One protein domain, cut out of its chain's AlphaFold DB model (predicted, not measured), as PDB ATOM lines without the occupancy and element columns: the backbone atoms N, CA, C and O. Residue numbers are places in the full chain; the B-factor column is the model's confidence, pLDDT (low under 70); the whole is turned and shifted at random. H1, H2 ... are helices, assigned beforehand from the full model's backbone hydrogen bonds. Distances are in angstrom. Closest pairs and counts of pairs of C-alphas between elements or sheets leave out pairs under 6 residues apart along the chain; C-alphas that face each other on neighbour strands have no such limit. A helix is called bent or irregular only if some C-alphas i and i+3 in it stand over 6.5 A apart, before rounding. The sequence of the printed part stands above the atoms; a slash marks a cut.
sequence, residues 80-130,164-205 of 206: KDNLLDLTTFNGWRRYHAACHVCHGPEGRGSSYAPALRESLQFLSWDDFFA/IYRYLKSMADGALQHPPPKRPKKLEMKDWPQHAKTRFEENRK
ATOM      1  N   LYS A  80      20.920  20.974  36.093       88.31
ATOM      2  CA  LYS A  80      21.263  21.693  37.323       88.31
ATOM      3  C   LYS A  80      22.774  21.842  37.420       88.31
ATOM      4  O   LYS A  80      23.493  20.883  37.167       88.31
ATOM      5  N   ASP A  81      23.260  23.035  37.754       86.75
ATOM      6  CA  ASP A  81      24.695  23.317  37.926       86.75
ATOM      7  C   ASP A  81      25.556  22.893  36.710       86.75
ATOM      8  O   ASP A  81      26.657  22.362  36.851       86.75
ATOM      9  N   ASN A  82      25.034  23.102  35.490       86.50
ATOM     10  CA  ASN A  82      25.639  22.669  34.218       86.50
ATOM     11  C   ASN A  82      25.872  21.140  34.120       86.50
ATOM     12  O   ASN A  82      26.715  20.665  33.355       86.50
ATOM     13  N   LEU A  83      25.112  20.355  34.883       89.88
ATOM     14  CA  LEU A  83      25.035  18.903  34.787       89.88
ATOM     15  C   LEU A  83      23.683  18.503  34.205       89.88
ATOM     16  O   LEU A  83      22.638  18.986  34.636       89.88
ATOM     17  N   LEU A  84      23.728  17.596  33.236       91.81
ATOM     18  CA  LEU A  84      22.547  16.966  32.653       91.81
ATOM     19  C   LEU A  84      22.111  15.788  33.527       91.81
ATOM     20  O   LEU A  84      22.965  15.109  34.100       91.81
ATOM     21  N   ASP A  85      20.816  15.482  33.564       92.56
ATOM     22  CA  ASP A  85      20.342  14.183  34.057       92.56
ATOM     23  C   ASP A  85      20.896  13.014  33.253       92.56
ATOM     24  O   ASP A  85      21.384  13.169  32.135       92.56
ATOM     25  N   LEU A  86      20.880  11.824  33.856       93.38
ATOM     26  CA  LEU A  86      21.523  10.653  33.268       93.38
ATOM     27  C   LEU A  86      20.920  10.259  31.915       93.38
ATOM     28  O   LEU A  86      21.657   9.760  31.061       93.38
ATOM     29  N   THR A  87      19.624  10.497  31.717       93.88
ATOM     30  CA  THR A  87      18.912  10.224  30.464       93.88
ATOM     31  C   THR A  87      19.378  11.208  29.393       93.88
ATOM     32  O   THR A  87      19.857  10.805  28.336       93.88
ATOM     33  N   THR A  88      19.383  12.504  29.706       94.62
ATOM     34  CA  THR A  88      19.881  13.553  28.802       94.62
ATOM     35  C   THR A  88      21.388  13.411  28.521       94.62
ATOM     36  O   THR A  88      21.845  13.592  27.391       94.62
ATOM     37  N   PHE A  89      22.189  13.000  29.508       95.12
ATOM     38  CA  PHE A  89      23.610  12.682  29.332       95.12
ATOM     39  C   PHE A  89      23.820  11.466  28.414       95.12
ATOM     40  O   PHE A  89      24.762  11.446  27.616       95.12
ATOM     41  N   ASN A  90      22.955  10.449  28.491       95.19
ATOM     42  CA  ASN A  90      22.964   9.352  27.525       95.19
ATOM     43  C   ASN A  90      22.646   9.864  26.116       95.19
ATOM     44  O   ASN A  90      23.349   9.515  25.171       95.19
ATOM     45  N   GLY A  91      21.683  10.777  25.999       95.94
ATOM     46  CA  GLY A  91      21.372  11.497  24.769       95.94
ATOM     47  C   GLY A  91      22.584  12.162  24.131       95.94
ATOM     48  O   GLY A  91      22.841  11.957  22.948       95.94
ATOM     49  N   TRP A  92      23.392  12.879  24.922       96.44
ATOM     50  CA  TRP A  92      24.648  13.473  24.451       96.44
ATOM     51  C   TRP A  92      25.598  12.425  23.858       96.44
ATOM     52  O   TRP A  92      26.151  12.641  22.778       96.44
ATOM     53  N   ARG A  93      25.765  11.275  24.529       96.12
ATOM     54  CA  ARG A  93      26.610  10.177  24.033       96.12
ATOM     55  C   ARG A  93      26.080   9.583  22.731       96.12
ATOM     56  O   ARG A  93      26.870   9.301  21.837       96.12
ATOM     57  N   ARG A  94      24.767   9.363  22.636       96.69
ATOM     58  CA  ARG A  94      24.117   8.781  21.452       96.69
ATOM     59  C   ARG A  94      24.161   9.741  20.267       96.69
ATOM     60  O   ARG A  94      24.556   9.343  19.177       96.69
ATOM     61  N   TYR A  95      23.908  11.022  20.513       97.38
ATOM     62  CA  TYR A  95      24.104  12.089  19.540       97.38
ATOM     63  C   TYR A  95      25.543  12.120  18.998       97.38
ATOM     64  O   TYR A  95      25.756  12.161  17.785       97.38
ATOM     65  N   HIS A  96      26.534  12.050  19.892       96.31
ATOM     66  CA  HIS A  96      27.950  11.969  19.520       96.31
ATOM     67  C   HIS A  96      28.353  10.653  18.852       96.31
ATOM     68  O   HIS A  96      29.449  10.579  18.322       96.31
ATOM     69  N   ALA A  97      27.521   9.617  18.869       96.31
ATOM     70  CA  ALA A  97      27.813   8.380  18.155       96.31
ATOM     71  C   ALA A  97      27.216   8.385  16.741       96.31
ATOM     72  O   ALA A  97      27.864   7.920  15.811       96.31
ATOM     73  N   ALA A  98      25.997   8.912  16.580       96.62
ATOM     74  CA  ALA A  98      25.214   8.717  15.358       96.62
ATOM     75  C   ALA A  98      24.938  10.000  14.555       96.62
ATOM     76  O   ALA A  98      24.753   9.941  13.344       96.62
ATOM     77  N   CYS A  99      24.899  11.169  15.197       97.50
ATOM     78  CA  CYS A  99      24.322  12.373  14.585       97.50
ATOM     79  C   CYS A  99      25.350  13.489  14.351       97.50
ATOM     80  O   CYS A  99      25.238  14.244  13.380       97.50
ATOM     81  N   HIS A 100      26.347  13.617  15.236       96.56
ATOM     82  CA  HIS A 100      27.296  14.739  15.221       96.56
ATOM     83  C   HIS A 100      28.141  14.816  13.940       96.56
ATOM     84  O   HIS A 100      28.596  15.896  13.572       96.56
ATOM     85  N   VAL A 101      28.357  13.680  13.266       96.31
ATOM     86  CA  VAL A 101      29.176  13.595  12.050       96.31
ATOM     87  C   VAL A 101      28.646  14.514  10.946       96.31
ATOM     88  O   VAL A 101      29.423  15.178  10.268       96.31
ATOM     89  N   CYS A 102      27.320  14.624  10.835       96.75
ATOM     90  CA  CYS A 102      26.652  15.491   9.871       96.75
ATOM     91  C   CYS A 102      26.188  16.795  10.523       96.75
ATOM     92  O   CYS A 102      26.385  17.874   9.971       96.75
ATOM     93  N   HIS A 103      25.585  16.720  11.711       97.25
ATOM     94  CA  HIS A 103      24.955  17.871  12.368       97.25
ATOM     95  C   HIS A 103      25.910  18.697  13.244       97.25
ATOM     96  O   HIS A 103      25.463  19.575  13.985       97.25
ATOM     97  N   GLY A 104      27.213  18.432  13.150       96.38
ATOM     98  CA  GLY A 104      28.267  19.174  13.829       96.38
ATOM     99  C   GLY A 104      28.356  18.891  15.329       96.38
ATOM    100  O   GLY A 104      27.526  18.193  15.905       96.38
ATOM    101  N   PRO A 105      29.369  19.434  16.017       94.56
ATOM    102  CA  PRO A 105      29.456  19.319  17.463       94.56
ATOM    103  C   PRO A 105      28.235  19.972  18.107       94.56
ATOM    104  O   PRO A 105      27.833  21.088  17.756       94.56
ATOM    105  N   GLU A 106      27.656  19.251  19.069       93.00
ATOM    106  CA  GLU A 106      26.541  19.702  19.897       93.00
ATOM    107  C   GLU A 106      25.294  20.190  19.093       93.00
ATOM    108  O   GLU A 106      24.464  20.909  19.636       93.00
ATOM    109  N   GLY A 107      25.141  19.884  17.800       95.25
ATOM    110  CA  GLY A 107      23.974  20.279  16.991       95.25
ATOM    111  C   GLY A 107      24.037  21.663  16.343       95.25
ATOM    112  O   GLY A 107      22.983  22.199  15.991       95.25
ATOM    113  N   ARG A 108      25.233  22.251  16.178       95.25
ATOM    114  CA  ARG A 108      25.412  23.548  15.479       95.25
ATOM    115  C   ARG A 108      25.255  23.469  13.955       95.25
ATOM    116  O   ARG A 108      25.288  24.498  13.295       95.25
ATOM    117  N   GLY A 109      25.077  22.275  13.402       95.00
ATOM    118  CA  GLY A 109      25.054  22.056  11.962       95.00
ATOM    119  C   GLY A 109      26.458  22.018  11.367       95.00
ATOM    120  O   GLY A 109      27.470  22.173  12.054       95.00
ATOM    121  N   SER A 110      26.506  21.777  10.067       94.06
ATOM    122  CA  SER A 110      27.722  21.817   9.263       94.06
ATOM    123  C   SER A 110      27.380  22.288   7.848       94.06
ATOM    124  O   SER A 110      26.228  22.582   7.540       94.06
ATOM    125  N   SER A 111      28.365  22.308   6.951       91.62
ATOM    126  CA  SER A 111      28.106  22.488   5.520       91.62
ATOM    127  C   SER A 111      27.312  21.335   4.891       91.62
ATOM    128  O   SER A 111      26.927  21.448   3.732       91.62
ATOM    129  N   TYR A 112      27.105  20.226   5.608       91.88
ATOM    130  CA  TYR A 112      26.421  19.033   5.116       91.88
ATOM    131  C   TYR A 112      24.984  18.888   5.646       91.88
ATOM    132  O   TYR A 112      24.125  18.348   4.948       91.88
ATOM    133  N   ALA A 113      24.699  19.347   6.866       95.12
ATOM    134  CA  ALA A 113      23.385  19.179   7.484       95.12
ATOM    135  C   ALA A 113      23.005  20.368   8.384       95.12
ATOM    136  O   ALA A 113      23.889  21.022   8.947       95.12
ATOM    137  N   PRO A 114      21.697  20.641   8.565       94.12
ATOM    138  CA  PRO A 114      21.227  21.825   9.278       94.12
ATOM    139  C   PRO A 114      21.566  21.809  10.774       94.12
ATOM    140  O   PRO A 114      21.786  20.753  11.383       94.12
ATOM    141  N   ALA A 115      21.541  22.999  11.378       95.94
ATOM    142  CA  ALA A 115      21.685  23.195  12.814       95.94
ATOM    143  C   ALA A 115      20.451  22.670  13.569       95.94
ATOM    144  O   ALA A 115      19.368  23.261  13.543       95.94
ATOM    145  N   LEU A 116      20.610  21.544  14.271       96.50
ATOM    146  CA  LEU A 116      19.516  20.923  15.026       96.50
ATOM    147  C   LEU A 116      19.061  21.778  16.208       96.50
ATOM    148  O   LEU A 116      17.873  21.787  16.516       96.50
ATOM    149  N   ARG A 117      19.967  22.546  16.826       92.88
ATOM    150  CA  ARG A 117      19.604  23.506  17.883       92.88
ATOM    151  C   ARG A 117      18.607  24.550  17.423       92.88
ATOM    152  O   ARG A 117      17.728  24.933  18.178       92.88
ATOM    153  N   GLU A 118      18.753  25.022  16.192       94.56
ATOM    154  CA  GLU A 118      17.819  25.991  15.628       94.56
ATOM    155  C   GLU A 118      16.508  25.306  15.249       94.56
ATOM    156  O   GLU A 118      15.432  25.844  15.489       94.56
ATOM    157  N   SER A 119      16.599  24.090  14.707       94.50
ATOM    158  CA  SER A 119      15.437  23.317  14.262       94.50
ATOM    159  C   SER A 119      14.500  22.965  15.428       94.50
ATOM    160  O   SER A 119      13.290  23.141  15.326       94.50
ATOM    161  N   LEU A 120      15.048  22.542  16.571       94.12
ATOM    162  CA  LEU A 120      14.297  22.139  17.772       94.12
ATOM    163  C   LEU A 120      13.725  23.303  18.599       94.12
ATOM    164  O   LEU A 120      13.166  23.100  19.680       94.12
ATOM    165  N   GLN A 121      13.837  24.533  18.096       91.31
ATOM    166  CA  GLN A 121      13.001  25.632  18.576       91.31
ATOM    167  C   GLN A 121      11.576  25.565  18.013       91.31
ATOM    168  O   GLN A 121      10.675  26.169  18.589       91.31
ATOM    169  N   PHE A 122      11.378  24.847  16.902       91.00
ATOM    170  CA  PHE A 122      10.110  24.812  16.167       91.00
ATOM    171  C   PHE A 122       9.610  23.397  15.866       91.00
ATOM    172  O   PHE A 122       8.423  23.230  15.611       91.00
ATOM    173  N   LEU A 123      10.494  22.395  15.860       92.38
ATOM    174  CA  LEU A 123      10.102  20.996  15.709       92.38
ATOM    175  C   LEU A 123       9.551  20.457  17.027       92.38
ATOM    176  O   LEU A 123      10.215  20.570  18.059       92.38
ATOM    177  N   SER A 124       8.375  19.840  16.948       94.50
ATOM    178  CA  SER A 124       7.816  19.044  18.039       94.50
ATOM    179  C   SER A 124       8.586  17.733  18.224       94.50
ATOM    180  O   SER A 124       9.388  17.327  17.370       94.50
ATOM    181  N   TRP A 125       8.307  17.034  19.325       95.75
ATOM    182  CA  TRP A 125       8.768  15.656  19.514       95.75
ATOM    183  C   TRP A 125       8.345  14.735  18.359       95.75
ATOM    184  O   TRP A 125       9.186  14.012  17.823       95.75
ATOM    185  N   ASP A 126       7.080  14.794  17.937       96.62
ATOM    186  CA  ASP A 126       6.541  13.922  16.886       96.62
ATOM    187  C   ASP A 126       7.204  14.188  15.531       96.62
ATOM    188  O   ASP A 126       7.542  13.249  14.805       96.62
ATOM    189  N   ASP A 127       7.469  15.458  15.208       96.25
ATOM    190  CA  ASP A 127       8.209  15.815  13.998       96.25
ATOM    191  C   ASP A 127       9.641  15.284  14.057       96.25
ATOM    192  O   ASP A 127      10.124  14.678  13.100       96.25
ATOM    193  N   PHE A 128      10.339  15.484  15.179       97.00
ATOM    194  CA  PHE A 128      11.694  14.966  15.358       97.00
ATOM    195  C   PHE A 128      11.734  13.439  15.223       97.00
ATOM    196  O   PHE A 128      12.596  12.900  14.519       97.00
ATOM    197  N   PHE A 129      10.789  12.747  15.861       97.31
ATOM    198  CA  PHE A 129      10.644  11.302  15.791       97.31
ATOM    199  C   PHE A 129      10.430  10.848  14.343       97.31
ATOM    200  O   PHE A 129      11.215  10.053  13.826       97.31
ATOM    201  N   ALA A 130       9.429  11.403  13.655       96.94
ATOM    202  CA  ALA A 130       9.084  11.017  12.291       96.94
ATOM    203  C   ALA A 130      10.256  11.211  11.319       96.94
ATOM    204  O   ALA A 130      10.509  10.357  10.470       96.94
ATOM    205  N   ILE A 164      18.196  11.352  22.991       97.38
ATOM    206  CA  ILE A 164      18.797  12.235  21.979       97.38
ATOM    207  C   ILE A 164      18.012  13.548  21.877       97.38
ATOM    208  O   ILE A 164      18.624  14.619  21.878       97.38
ATOM    209  N   TYR A 165      16.679  13.482  21.833       97.12
ATOM    210  CA  TYR A 165      15.817  14.660  21.787       97.12
ATOM    211  C   TYR A 165      16.003  15.532  23.022       97.12
ATOM    212  O   TYR A 165      16.242  16.726  22.877       97.12
ATOM    213  N   ARG A 166      15.996  14.948  24.228       95.31
ATOM    214  CA  ARG A 166      16.262  15.687  25.473       95.31
ATOM    215  C   ARG A 166      17.577  16.448  25.410       95.31
ATOM    216  O   ARG A 166      17.624  17.636  25.729       95.31
ATOM    217  N   TYR A 167      18.641  15.784  24.955       95.81
ATOM    218  CA  TYR A 167      19.939  16.430  24.800       95.81
ATOM    219  C   TYR A 167      19.870  17.599  23.819       95.81
ATOM    220  O   TYR A 167      20.257  18.718  24.161       95.81
ATOM    221  N   LEU A 168      19.359  17.373  22.612       96.25
ATOM    222  CA  LEU A 168      19.311  18.414  21.595       96.25
ATOM    223  C   LEU A 168      18.378  19.569  21.977       96.25
ATOM    224  O   LEU A 168      18.706  20.716  21.686       96.25
ATOM    225  N   LYS A 169      17.275  19.295  22.680       94.44
ATOM    226  CA  LYS A 169      16.382  20.316  23.229       94.44
ATOM    227  C   LYS A 169      17.099  21.162  24.281       94.44
ATOM    228  O   LYS A 169      17.031  22.383  24.202       94.44
ATOM    229  N   SER A 170      17.897  20.554  25.167       93.19
ATOM    230  CA  SER A 170      18.730  21.306  26.124       93.19
ATOM    231  C   SER A 170      19.723  22.245  25.424       93.19
ATOM    232  O   SER A 170      19.972  23.360  25.886       93.19
ATOM    233  N   MET A 171      20.246  21.827  24.266       93.12
ATOM    234  CA  MET A 171      21.138  22.646  23.447       93.12
ATOM    235  C   MET A 171      20.390  23.736  22.672       93.12
ATOM    236  O   MET A 171      20.911  24.838  22.552       93.12
ATOM    237  N   ALA A 172      19.199  23.446  22.142       92.56
ATOM    238  CA  ALA A 172      18.329  24.409  21.462       92.56
ATOM    239  C   ALA A 172      17.879  25.524  22.409       92.56
ATOM    240  O   ALA A 172      17.838  26.701  22.056       92.56
ATOM    241  N   ASP A 173      17.592  25.140  23.645       90.81
ATOM    242  CA  ASP A 173      17.093  26.040  24.663       90.81
ATOM    243  C   ASP A 173      18.202  26.884  25.306       90.81
ATOM    244  O   ASP A 173      17.891  27.924  25.886       90.81
ATOM    245  N   GLY A 174      19.471  26.485  25.166       88.50
ATOM    246  CA  GLY A 174      20.619  27.157  25.782       88.50
ATOM    247  C   GLY A 174      20.836  26.793  27.252       88.50
ATOM    248  O   GLY A 174      21.453  27.551  27.994       88.50
ATOM    249  N   ALA A 175      20.329  25.637  27.690       88.44
ATOM    250  CA  ALA A 175      20.406  25.198  29.082       88.44
ATOM    251  C   ALA A 175      21.824  24.778  29.510       88.44
ATOM    252  O   ALA A 175      22.181  24.882  30.685       88.44
ATOM    253  N   LEU A 176      22.646  24.309  28.563       84.19
ATOM    254  CA  LEU A 176      24.027  23.897  28.811       84.19
ATOM    255  C   LEU A 176      25.007  24.972  28.320       84.19
ATOM    256  O   LEU A 176      25.179  25.164  27.118       84.19
ATOM    257  N   GLN A 177      25.674  25.644  29.259       74.69
ATOM    258  CA  GLN A 177      26.587  26.757  28.973       74.69
ATOM    259  C   GLN A 177      28.009  26.279  28.648       74.69
ATOM    260  O   GLN A 177      28.703  26.894  27.842       74.69
ATOM    261  N   HIS A 178      28.449  25.169  29.255       77.00
ATOM    262  CA  HIS A 178      29.804  24.636  29.071       77.00
ATOM    263  C   HIS A 178      29.785  23.175  28.597       77.00
ATOM    264  O   HIS A 178      29.811  22.258  29.425       77.00
ATOM    265  N   PRO A 179      29.728  22.943  27.276       78.31
ATOM    266  CA  PRO A 179      29.934  21.632  26.671       78.31
ATOM    267  C   PRO A 179      31.440  21.297  26.541       78.31
ATOM    268  O   PRO A 179      32.261  22.204  26.406       78.31
ATOM    269  N   PRO A 180      31.832  20.008  26.546       83.50
ATOM    270  CA  PRO A 180      30.975  18.834  26.698       83.50
ATOM    271  C   PRO A 180      30.472  18.655  28.145       83.50
ATOM    272  O   PRO A 180      31.173  19.006  29.096       83.50
ATOM    273  N   PRO A 181      29.269  18.083  28.334       88.69
ATOM    274  CA  PRO A 181      28.723  17.842  29.661       88.69
ATOM    275  C   PRO A 181      29.539  16.785  30.415       88.69
ATOM    276  O   PRO A 181      30.079  15.840  29.834       88.69
ATOM    277  N   LYS A 182      29.573  16.906  31.743       89.94
ATOM    278  CA  LYS A 182      30.103  15.863  32.631       89.94
ATOM    279  C   LYS A 182      28.976  14.926  33.050       89.94
ATOM    280  O   LYS A 182      27.844  15.363  33.247       89.94
ATOM    281  N   ARG A 183      29.292  13.638  33.224       90.06
ATOM    282  CA  ARG A 183      28.345  12.687  33.819       90.06
ATOM    283  C   ARG A 183      28.102  13.088  35.280       90.06
ATOM    284  O   ARG A 183      29.093  13.179  36.011       90.06
ATOM    285  N   PRO A 184      26.847  13.255  35.723       89.56
ATOM    286  CA  PRO A 184      26.568  13.552  37.119       89.56
ATOM    287  C   PRO A 184      26.925  12.356  38.017       89.56
ATOM    288  O   PRO A 184      26.707  11.186  37.678       89.56
ATOM    289  N   LYS A 185      27.478  12.648  39.191       91.12
ATOM    290  CA  LYS A 185      27.750  11.689  40.264       91.12
ATOM    291  C   LYS A 185      26.514  11.524  41.143       91.12
ATOM    292  O   LYS A 185      25.716  12.438  41.312       91.12
ATOM    293  N   LYS A 186      26.394  10.367  41.802       86.94
ATOM    294  CA  LYS A 186      25.256  10.061  42.691       86.94
ATOM    295  C   LYS A 186      25.016  11.129  43.767       86.94
ATOM    296  O   LYS A 186      23.868  11.433  44.062       86.94
ATOM    297  N   LEU A 187      26.085  11.689  44.337       86.44
ATOM    298  CA  LEU A 187      25.987  12.731  45.361       86.44
ATOM    299  C   LEU A 187      25.420  14.046  44.805       86.44
ATOM    300  O   LEU A 187      24.621  14.685  45.478       86.44
ATOM    301  N   GLU A 188      25.786  14.414  43.573       88.06
ATOM    302  CA  GLU A 188      25.299  15.626  42.896       88.06
ATOM    303  C   GLU A 188      23.795  15.526  42.611       88.06
ATOM    304  O   GLU A 188      23.084  16.522  42.702       88.06
ATOM    305  N   MET A 189      23.304  14.309  42.353       88.44
ATOM    306  CA  MET A 189      21.898  14.020  42.056       88.44
ATOM    307  C   MET A 189      21.013  13.808  43.291       88.44
ATOM    308  O   MET A 189      19.829  13.517  43.137       88.44
ATOM    309  N   LYS A 190      21.547  13.903  44.516       89.00
ATOM    310  CA  LYS A 190      20.806  13.541  45.741       89.00
ATOM    311  C   LYS A 190      19.463  14.276  45.850       89.00
ATOM    312  O   LYS A 190      18.442  13.644  46.123       89.00
ATOM    313  N   ASP A 191      19.478  15.574  45.563       87.94
ATOM    314  CA  ASP A 191      18.333  16.475  45.731       87.94
ATOM    315  C   ASP A 191      17.609  16.762  44.404       87.94
ATOM    316  O   ASP A 191      16.932  17.777  44.258       87.94
ATOM    317  N   TRP A 192      17.802  15.908  43.395       88.94
ATOM    318  CA  TRP A 192      17.147  16.046  42.094       88.94
ATOM    319  C   TRP A 192      15.743  15.421  42.129       88.94
ATOM    320  O   TRP A 192      15.495  14.512  42.941       88.94
ATOM    321  N   PRO A 193      14.821  15.870  41.254       87.62
ATOM    322  CA  PRO A 193      13.512  15.239  41.104       87.62
ATOM    323  C   PRO A 193      13.648  13.762  40.708       87.62
ATOM    324  O   PRO A 193      14.674  13.329  40.179       87.62
ATOM    325  N   GLN A 194      12.617  12.963  40.995       85.81
ATOM    326  CA  GLN A 194      12.689  11.508  40.844       85.81
ATOM    327  C   GLN A 194      12.958  11.070  39.397       85.81
ATOM    328  O   GLN A 194      13.899  10.299  39.189       85.81
ATOM    329  N   HIS A 195      12.247  11.638  38.411       84.44
ATOM    330  CA  HIS A 195      12.478  11.358  36.984       84.44
ATOM    331  C   HIS A 195      13.942  11.550  36.572       84.44
ATOM    332  O   HIS A 195      14.493  10.748  35.822       84.44
ATOM    333  N   ALA A 196      14.621  12.569  37.107       86.06
ATOM    334  CA  ALA A 196      16.004  12.869  36.748       86.06
ATOM    335  C   ALA A 196      17.014  11.874  37.360       86.06
ATOM    336  O   ALA A 196      18.157  11.792  36.908       86.06
ATOM    337  N   LYS A 197      16.605  11.101  38.376       83.38
ATOM    338  CA  LYS A 197      17.457  10.125  39.075       83.38
ATOM    339  C   LYS A 197      17.292   8.702  38.551       83.38
ATOM    340  O   LYS A 197      18.288   7.985  38.475       83.38
ATOM    341  N   THR A 198      16.065   8.268  38.253       80.50
ATOM    342  CA  THR A 198      15.774   6.836  38.028       80.50
ATOM    343  C   THR A 198      15.457   6.463  36.592       80.50
ATOM    344  O   THR A 198      15.717   5.321  36.218       80.50
ATOM    345  N   ARG A 199      15.016   7.409  35.758       81.81
ATOM    346  CA  ARG A 199      14.598   7.134  34.376       81.81
ATOM    347  C   ARG A 199      15.662   6.415  33.548       81.81
ATOM    348  O   ARG A 199      15.367   5.442  32.861       81.81
ATOM    349  N   PHE A 200      16.922   6.830  33.665       84.06
ATOM    350  CA  PHE A 200      18.029   6.156  32.983       84.06
ATOM    351  C   PHE A 200      18.152   4.680  33.393       84.06
ATOM    352  O   PHE A 200      18.404   3.815  32.561       84.06
ATOM    353  N   GLU A 201      17.971   4.375  34.677       83.44
ATOM    354  CA  GLU A 201      18.050   3.011  35.201       83.44
ATOM    355  C   GLU A 201      16.858   2.152  34.786       83.44
ATOM    356  O   GLU A 201      17.020   0.966  34.508       83.44
ATOM    357  N   GLU A 202      15.671   2.745  34.723       79.81
ATOM    358  CA  GLU A 202      14.459   2.097  34.223       79.81
ATOM    359  C   GLU A 202      14.581   1.784  32.728       79.81
ATOM    360  O   GLU A 202      14.308   0.658  32.316       79.81
ATOM    361  N   ASN A 203      15.089   2.730  31.934       76.44
ATOM    362  CA  ASN A 203      15.324   2.541  30.504       76.44
ATOM    363  C   ASN A 203      16.389   1.474  30.213       76.44
ATOM    364  O   ASN A 203      16.285   0.788  29.207       76.44
ATOM    365  N   ARG A 204      17.384   1.279  31.092       76.62
ATOM    366  CA  ARG A 204      18.385   0.201  30.945       76.62
ATOM    367  C   ARG A 204      17.840  -1.210  31.174       76.62
ATOM    368  O   ARG A 204      18.543  -2.169  30.868       76.62
ATOM    369  N   LYS A 205      16.670  -1.344  31.800       77.12
ATOM    370  CA  LYS A 205      16.058  -2.645  32.118       77.12
ATOM    371  C   LYS A 205      15.069  -3.120  31.053       77.12
ATOM    372  O   LYS A 205      14.649  -4.272  31.132       77.12
TER     373      LYS A 205
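What this domain is: This is residues 80 to 130 and 164 to 205 of the 206 residues of the protein "Cytochrome c domain-containing protein" of Dehalococcoidia bacterium (UniProt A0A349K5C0). Two helices make a T in the middle of the domain: H1 runs along the long axis, and H5 starts beside its middle and runs off about perpendicular to it. H6 packs on the first residues of H1 at one end, short H2 follows H1 at the other end, short H3 packs on H5, and H4 sits off to the side; two long stretches with no named element, residues 104 to 115 and 174 to 193, loop between these parts. The 93 residues printed hold six named helices, H1 to H6 in order along the chain, and no named strand; the class is all helix, with 47 residues in named helices. The whole is compact, with a radius of gyration of the C-alphas of 13.6 A and spans of 41 by 28 by 23 A.

How they stand to each other: H1, residues 86 to 98, and H2, residues 100 to 103, meet only through their link. H3, residues 116 to 119, is close to H2 but not clearly touching it; the closest C-alphas, of His 103 and Leu 116, are 6.8 A apart. H5, residues 164 to 173, touches H1, about perpendicular at 81 degrees, with the C-alphas of Gly 91 and Ile 164 closest at 3.9 A. H5 also touches H3, where the closest C-alphas are those of Arg 117 and Ala 172, 3.9 A apart. H4, residues 125 to 130, is close to H5 but not clearly touching it, with the C-alphas of Trp 125 and Tyr 165 closest at 7.5 A; they run opposite ways at a steep tilt of 51 degrees. H6, residues 194 to 203, touches H1 at residues 86 to 87 of H1 alone. Their closest C-alphas, of Thr 87 and Phe 200, are 4.9 A apart, and they run the same way at a steep tilt of 48 degrees. H6 is irregular, with C-alphas 197 and 200 7.3 A apart, and its line is a rough one. H5 and H6 are apart, as are, for instance, H1 and H4. Each O i to N i+4 pair is within hydrogen-bond range in H1, H4 and H5, but 4 of 6 are in H6; H2 and H3 are too short for such a pair, and of O i to N i+3 pairs H2 has 0 of 1 and H3 1 of 1 within range.

Where its parts are: H1 begins at C-alpha 86 (21.523, 10.653, 33.268) and measures 18.4 A from first to last C-alpha. H2, His 100 to His 103, and H3, Leu 116 to Ser 119, have four residues each, and H4, Trp 125 to Ala 130, has six. H5 measures 14.2 A, from C-alpha 164 (18.797, 12.235, 21.979) to C-alpha 173. H6 measures 13.9 A and ends at C-alpha 203 (15.324, 2.541, 30.504).

The domain as a whole: The two C-alphas farthest apart, of Ser 111 and Lys 190, are 41.8 A apart. Residues 131 to 163 are not printed, and C-alphas 130 and 164 are 13.8 A apart across the cut. The links from H2 to H3 and from H5 to H6 are long, with 12 and 20 residues. The mean pLDDT of the printed part of this model is 91.1, that of H6 is 83, and no printed residue is under 70.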